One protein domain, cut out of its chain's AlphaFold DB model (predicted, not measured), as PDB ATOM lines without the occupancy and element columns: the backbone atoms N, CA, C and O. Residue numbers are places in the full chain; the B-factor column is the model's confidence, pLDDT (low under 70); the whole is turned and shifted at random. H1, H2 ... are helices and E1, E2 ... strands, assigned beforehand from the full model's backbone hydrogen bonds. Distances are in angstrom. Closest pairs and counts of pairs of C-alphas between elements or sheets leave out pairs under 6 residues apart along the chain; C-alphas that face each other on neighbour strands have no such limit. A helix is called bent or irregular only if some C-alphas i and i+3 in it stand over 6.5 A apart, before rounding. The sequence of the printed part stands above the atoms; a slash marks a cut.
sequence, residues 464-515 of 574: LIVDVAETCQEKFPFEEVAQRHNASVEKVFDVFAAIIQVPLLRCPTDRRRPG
ATOM      1  N   LEU A 464      56.881  74.807  90.796       80.50
ATOM      2  CA  LEU A 464      56.089  74.807  89.539       80.50
ATOM      3  C   LEU A 464      55.665  76.200  89.029       80.50
ATOM      4  O   LEU A 464      55.561  76.423  87.830       80.50
ATOM      5  N   ILE A 465      55.407  77.146  89.938       76.75
ATOM      6  CA  ILE A 465      55.050  78.532  89.586       76.75
ATOM      7  C   ILE A 465      56.286  79.341  89.143       76.75
ATOM      8  O   ILE A 465      56.154  80.234  88.316       76.75
ATOM      9  N   VAL A 466      57.467  79.027  89.678       75.19
ATOM     10  CA  VAL A 466      58.779  79.530  89.236       75.19
ATOM     11  C   VAL A 466      59.145  78.901  87.893       75.19
ATOM     12  O   VAL A 466      59.361  79.647  86.948       75.19
ATOM     13  N   ASP A 467      59.072  77.569  87.776       80.12
ATOM     14  CA  ASP A 467      59.324  76.816  86.539       80.12
ATOM     15  C   ASP A 467      58.492  77.408  85.369       80.12
ATOM     16  O   ASP A 467      59.006  77.697  84.286       80.12
ATOM     17  N   VAL A 468      57.197  77.678  85.606       82.81
ATOM     18  CA  VAL A 468      56.296  78.339  84.638       82.81
ATOM     19  C   VAL A 468      56.637  79.817  84.421       82.81
ATOM     20  O   VAL A 468      56.534  80.287  83.293       82.81
ATOM     21  N   ALA A 469      57.036  80.564  85.453       82.25
ATOM     22  CA  ALA A 469      57.395  81.976  85.311       82.25
ATOM     23  C   ALA A 469      58.664  82.176  84.471       82.25
ATOM     24  O   ALA A 469      58.671  83.038  83.594       82.25
ATOM     25  N   GLU A 470      59.691  81.357  84.699       80.69
ATOM     26  CA  GLU A 470      60.933  81.327  83.920       80.69
ATOM     27  C   GLU A 470      60.647  80.911  82.470       80.69
ATOM     28  O   GLU A 470      61.003  81.643  81.549       80.69
ATOM     29  N   THR A 471      59.885  79.826  82.260       88.12
ATOM     30  CA  THR A 471      59.444  79.400  80.913       88.12
ATOM     31  C   THR A 471      58.669  80.504  80.189       88.12
ATOM     32  O   THR A 471      58.876  80.744  79.000       88.12
ATOM     33  N   CYS A 472      57.765  81.204  80.886       89.00
ATOM     34  CA  CYS A 472      57.048  82.328  80.298       89.00
ATOM     35  C   CYS A 472      57.993  83.490  79.979       89.00
ATOM     36  O   CYS A 472      57.852  84.058  78.907       89.00
ATOM     37  N   GLN A 473      58.946  83.834  80.849       90.12
ATOM     38  CA  GLN A 473      59.892  84.928  80.602       90.12
ATOM     39  C   GLN A 473      60.814  84.636  79.407       90.12
ATOM     40  O   GLN A 473      61.090  85.543  78.631       90.12
ATOM     41  N   GLU A 474      61.242  83.386  79.221       89.12
ATOM     42  CA  GLU A 474      62.071  82.971  78.078       89.12
ATOM     43  C   GLU A 474      61.300  82.991  76.742       89.12
ATOM     44  O   GLU A 474      61.888  83.210  75.686       89.12
ATOM     45  N   LYS A 475      59.982  82.741  76.771       93.44
ATOM     46  CA  LYS A 475      59.140  82.609  75.565       93.44
ATOM     47  C   LYS A 475      58.187  83.785  75.315       93.44
ATOM     48  O   LYS A 475      57.368  83.696  74.400       93.44
ATOM     49  N   PHE A 476      58.230  84.856  76.111       95.88
ATOM     50  CA  PHE A 476      57.318  85.988  75.934       95.88
ATOM     51  C   PHE A 476      57.849  86.966  74.865       95.88
ATOM     52  O   PHE A 476      58.949  87.486  75.026       95.88
ATOM     53  N   PRO A 477      57.076  87.265  73.802       97.31
ATOM     54  CA  PRO A 477      57.475  88.206  72.753       97.31
ATOM     55  C   PRO A 477      57.316  89.659  73.232       97.31
ATOM     56  O   PRO A 477      56.312  90.318  72.936       97.31
ATOM     57  N   PHE A 478      58.257  90.148  74.046       96.38
ATOM     58  CA  PHE A 478      58.186  91.487  74.641       96.38
ATOM     59  C   PHE A 478      58.154  92.580  73.565       96.38
ATOM     60  O   PHE A 478      57.330  93.494  73.648       96.38
ATOM     61  N   GLU A 479      58.981  92.450  72.530       97.12
ATOM     62  CA  GLU A 479      59.134  93.390  71.420       97.12
ATOM     63  C   GLU A 479      57.867  93.472  70.557       97.12
ATOM     64  O   GLU A 479      57.329  94.565  70.358       97.12
ATOM     65  N   GLU A 480      57.314  92.347  70.090       98.12
ATOM     66  CA  GLU A 480      56.095  92.384  69.272       98.12
ATOM     67  C   GLU A 480      54.860  92.771  70.095       98.12
ATOM     68  O   GLU A 480      53.880  93.272  69.539       98.12
ATOM     69  N   VAL A 481      54.845  92.530  71.412       97.50
ATOM     70  CA  VAL A 481      53.788  93.046  72.305       97.50
ATOM     71  C   VAL A 481      53.943  94.559  72.498       97.50
ATOM     72  O   VAL A 481      52.952  95.281  72.376       97.50
ATOM     73  N   ALA A 482      55.162  95.060  72.705       98.19
ATOM     74  CA  ALA A 482      55.454  96.491  72.797       98.19
ATOM     75  C   ALA A 482      55.035  97.231  71.517       98.19
ATOM     76  O   ALA A 482      54.296  98.217  71.588       98.19
ATOM     77  N   GLN A 483      55.392  96.687  70.348       98.19
ATOM     78  CA  GLN A 483      54.998  97.219  69.043       98.19
ATOM     79  C   GLN A 483      53.471  97.214  68.849       98.19
ATOM     80  O   GLN A 483      52.898  98.245  68.503       98.19
ATOM     81  N   ARG A 484      52.782  96.094  69.129       98.00
ATOM     82  CA  ARG A 484      51.312  95.989  68.982       98.00
ATOM     83  C   ARG A 484      50.529  96.935  69.897       98.00
ATOM     84  O   ARG A 484      49.413  97.315  69.551       98.00
ATOM     85  N   HIS A 485      51.093  97.316  71.042       97.56
ATOM     86  CA  HIS A 485      50.454  98.220  72.002       97.56
ATOM     87  C   HIS A 485      50.996  99.659  71.986       97.56
ATOM     88  O   HIS A 485      50.515 100.479  72.764       97.56
ATOM     89  N   ASN A 486      51.944  99.988  71.096       97.25
ATOM     90  CA  ASN A 486      52.645 101.281  71.054       97.25
ATOM     91  C   ASN A 486      53.244 101.681  72.424       97.25
ATOM     92  O   ASN A 486      53.132 102.824  72.871       97.25
ATOM     93  N   ALA A 487      53.854 100.711  73.110       97.75
ATOM     94  CA  ALA A 487      54.490 100.868  74.417       97.75
ATOM     95  C   ALA A 487      56.012 100.655  74.321       97.75
ATOM     96  O   ALA A 487      56.497 100.077  73.353       97.75
ATOM     97  N   SER A 488      56.773 101.083  75.335       97.56
ATOM     98  CA  SER A 488      58.173 100.659  75.473       97.56
ATOM     99  C   SER A 488      58.247  99.220  75.991       97.56
ATOM    100  O   SER A 488      57.391  98.791  76.770       97.56
ATOM    101  N   VAL A 489      59.293  98.490  75.589       95.00
ATOM    102  CA  VAL A 489      59.575  97.112  76.041       95.00
ATOM    103  C   VAL A 489      59.602  97.031  77.571       95.00
ATOM    104  O   VAL A 489      58.981  96.150  78.153       95.00
ATOM    105  N   GLU A 490      60.199  98.027  78.231       94.25
ATOM    106  CA  GLU A 490      60.232  98.180  79.693       94.25
ATOM    107  C   GLU A 490      58.836  98.150  80.331       94.25
ATOM    108  O   GLU A 490      58.614  97.436  81.303       94.25
ATOM    109  N   LYS A 491      57.855  98.870  79.764       94.25
ATOM    110  CA  LYS A 491      56.478  98.891  80.289       94.25
ATOM    111  C   LYS A 491      55.778  97.548  80.105       94.25
ATOM    112  O   LYS A 491      54.957  97.170  80.939       94.25
ATOM    113  N   VAL A 492      56.091  96.825  79.029       94.38
ATOM    114  CA  VAL A 492      55.599  95.454  78.823       94.38
ATOM    115  C   VAL A 492      56.247  94.504  79.829       94.38
ATOM    116  O   VAL A 492      55.541  93.694  80.428       94.38
ATOM    117  N   PHE A 493      57.551  94.649  80.079       93.44
ATOM    118  CA  PHE A 493      58.290  93.884  81.080       93.44
ATOM    119  C   PHE A 493      57.764  94.134  82.501       93.44
ATOM    120  O   PHE A 493      57.469  93.171  83.203       93.44
ATOM    121  N   ASP A 494      57.535  95.386  82.905       88.25
ATOM    122  CA  ASP A 494      56.940  95.740  84.203       88.25
ATOM    123  C   ASP A 494      55.537  95.141  84.382       88.25
ATOM    124  O   ASP A 494      55.215  94.583  85.436       88.25
ATOM    125  N   VAL A 495      54.690  95.217  83.350       90.44
ATOM    126  CA  VAL A 495      53.337  94.636  83.379       90.44
ATOM    127  C   VAL A 495      53.394  93.107  83.434       90.44
ATOM    128  O   VAL A 495      52.669  92.503  84.227       90.44
ATOM    129  N   PHE A 496      54.277  92.472  82.664       90.25
ATOM    130  CA  PHE A 496      54.512  91.028  82.713       90.25
ATOM    131  C   PHE A 496      55.031  90.595  84.093       90.25
ATOM    132  O   PHE A 496      54.450  89.713  84.729       90.25
ATOM    133  N   ALA A 497      56.046  91.278  84.623       86.31
ATOM    134  CA  ALA A 497      56.599  91.047  85.950       86.31
ATOM    135  C   ALA A 497      55.539  91.240  87.047       86.31
ATOM    136  O   ALA A 497      55.507  90.463  88.003       86.31
ATOM    137  N   ALA A 498      54.631  92.211  86.909       82.44
ATOM    138  CA  ALA A 498      53.490  92.374  87.805       82.44
ATOM    139  C   ALA A 498      52.482  91.214  87.685       82.44
ATOM    140  O   ALA A 498      52.025  90.705  88.712       82.44
ATOM    141  N   ILE A 499      52.165  90.749  86.471       83.38
ATOM    142  CA  ILE A 499      51.273  89.599  86.230       83.38
ATOM    143  C   ILE A 499      51.850  88.311  86.833       83.38
ATOM    144  O   ILE A 499      51.115  87.579  87.493       83.38
ATOM    145  N   ILE A 500      53.154  88.065  86.679       81.88
ATOM    146  CA  ILE A 500      53.876  86.923  87.265       81.88
ATOM    147  C   ILE A 500      53.950  87.030  88.799       81.88
ATOM    148  O   ILE A 500      53.726  86.053  89.519       81.88
ATOM    149  N   GLN A 501      54.228  88.222  89.334       73.12
ATOM    150  CA  GLN A 501      54.402  88.410  90.776       73.12
ATOM    151  C   GLN A 501      53.077  88.480  91.549       73.12
ATOM    152  O   GLN A 501      53.047  88.060  92.704       73.12
ATOM    153  N   VAL A 502      51.967  88.955  90.976       73.38
ATOM    154  CA  VAL A 502      50.676  89.067  91.691       73.38
ATOM    155  C   VAL A 502      50.171  87.725  92.268       73.38
ATOM    156  O   VAL A 502      49.765  87.726  93.437       73.38
ATOM    157  N   PRO A 503      50.228  86.582  91.553       69.00
ATOM    158  CA  PRO A 503      49.969  85.251  92.107       69.00
ATOM    159  C   PRO A 503      50.882  84.870  93.280       69.00
ATOM    160  O   PRO A 503      50.402  84.310  94.263       69.00
ATOM    161  N   LEU A 504      52.174  85.212  93.229       70.50
ATOM    162  CA  LEU A 504      53.141  84.940  94.306       70.50
ATOM    163  C   LEU A 504      52.935  85.865  95.526       70.50
ATOM    164  O   LEU A 504      53.153  85.476  96.682       70.50
ATOM    165  N   LEU A 505      52.492  87.099  95.272       71.38
ATOM    166  CA  LEU A 505      52.215  88.136  96.265       71.38
ATOM    167  C   LEU A 505      50.842  87.982  96.945       71.38
ATOM    168  O   LEU A 505      50.595  88.640  97.958       71.38
ATOM    169  N   ARG A 506      49.956  87.102  96.461       79.38
ATOM    170  CA  ARG A 506      48.630  86.823  97.052       79.38
ATOM    171  C   ARG A 506      48.500  85.359  97.476       79.38
ATOM    172  O   ARG A 506      49.302  84.509  97.106       79.38
ATOM    173  N   CYS A 507      47.532  85.054  98.333       76.69
ATOM    174  CA  CYS A 507      47.257  83.678  98.736       76.69
ATOM    175  C   CYS A 507      46.344  83.017  97.683       76.69
ATOM    176  O   CYS A 507      45.285  83.579  97.401       76.69
ATOM    177  N   PRO A 508      46.683  81.839  97.119       72.25
ATOM    178  CA  PRO A 508      45.862  81.203  96.080       72.25
ATOM    179  C   PRO A 508      44.407  80.940  96.498       72.25
ATOM    180  O   PRO A 508      43.511  80.967  95.664       72.25
ATOM    181  N   THR A 509      44.166  80.726  97.796       76.06
ATOM    182  CA  THR A 509      42.838  80.467  98.373       76.06
ATOM    183  C   THR A 509      42.116  81.719  98.882       76.06
ATOM    184  O   THR A 509      40.931  81.641  99.192       76.06
ATOM    185  N   ASP A 510      42.789  82.870  98.980       77.75
ATOM    186  CA  ASP A 510      42.194  84.130  99.440       77.75
ATOM    187  C   ASP A 510      42.895  85.334  98.793       77.75
ATOM    188  O   ASP A 510      43.996  85.734  99.182       77.75
ATOM    189  N   ARG A 511      42.205  85.968  97.836       77.44
ATOM    190  CA  ARG A 511      42.702  87.137  97.088       77.44
ATOM    191  C   ARG A 511      42.923  88.378  97.970       77.44
ATOM    192  O   ARG A 511      43.581  89.309  97.507       77.44
ATOM    193  N   ARG A 512      42.385  88.413  99.201       83.88
ATOM    194  CA  ARG A 512      42.594  89.489 100.194       83.88
ATOM    195  C   ARG A 512      43.804  89.238 101.097       83.88
ATOM    196  O   ARG A 512      44.266  90.166 101.759       83.88
ATOM    197  N   ARG A 513      44.324  88.009 101.145       86.31
ATOM    198  CA  ARG A 513      45.436  87.621 102.019       86.31
ATOM    199  C   ARG A 513      46.767  87.694 101.262       86.31
ATOM    200  O   ARG A 513      46.859  87.161 100.155       86.31
ATOM    201  N   PRO A 514      47.820  88.310 101.832       83.00
ATOM    202  CA  PRO A 514      49.130  88.332 101.195       83.00
ATOM    203  C   PRO A 514      49.709  86.915 101.088       83.00
ATOM    204  O   PRO A 514      49.557  86.085 101.989       83.00
ATOM    205  N   GLY A 515      50.369  86.648  99.964       85.81
ATOM    206  CA  GLY A 515      51.001  85.372  99.644       85.81
ATOM    207  C   GLY A 515      52.257  85.101 100.467       85.81
ATOM    208  O   GLY A 515      52.723  85.940 101.248       85.81
TER     209      GLY A 515
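What this domain is: This is residues 464 to 515 of the 574 residues of an uncharacterized protein of Monosporascus sp. mg162 (UniProt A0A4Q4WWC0). Two helices, H1 and the longer H3, run side by side in opposite directions, only loosely together, and the short helix H2 lies crosswise at the end of H3 where H3 begins, so that the three make a narrow U. At the other end of H3 the last stretch, with the strand E1, curls back toward the end of that helix. The printed part has 52 residues, with three named helices and one named strand in the order H1, H2, H3, E1; the class is mostly helix, and E1 pairs with no named strand. The whole is loose, with a radius of gyration of the C-alphas of 12.9 A, and elongated, spanning 36 by 22 by 13 A.

How they stand to each other: H1, residues 464 to 475, and H2, residues 478 to 485, are apart, though they follow each other in the chain. H2 touches H3, residues 489 to 505, about perpendicular at 75 degrees; their closest C-alphas, those of Ala 482 and Val 489, are 5.3 A apart. H3 touches H2 with residues 489 to 493 alone. H1 and H3 are close but not clearly touching, at a shallow tilt of 9 degrees and opposite ways; their closest C-alphas, those of Ala 469 and Ile 500, are 6.4 A apart. The closest C-alphas of H3 and E1, residues 510 to 514, are those of Leu 505 and Pro 514, 5.8 A apart. E1 is apart from H1 and from H2. Every O i to N i+4 pair is within hydrogen-bond range in H1 and H2, and 11 of 13 are in H3.

Where its parts are: H1 begins at C-alpha 464, at (56.089, 74.807, 89.539), and measures 16.3 A from first to last C-alpha. H2, from Phe 478 to His 485, measures 10.6 A. H3 is the longest helix, 17 residues and 23.3 A, and begins at C-alpha 489, at (59.575, 97.112, 76.041). H3 is neither bent nor irregular, but only just: C-alphas 500 and 503 are 6.4 A apart. E1 measures 8.3 A and ends at C-alpha 514, at (49.130, 88.332, 101.195).

The domain as a whole: The two C-alphas farthest apart, those of Gln 483 and Thr 509, are 35.9 A from each other, while the first and last printed C-alphas, of Leu 464 and Gly 515, are 15.5 A apart. The printed part has no cut. The links H1 to H2, H2 to H3 and H3 to E1 are tight, with 2, 3 and 4 residues. The mean pLDDT of the printed part is 86.6, and one residue, Pro 503, is under 70.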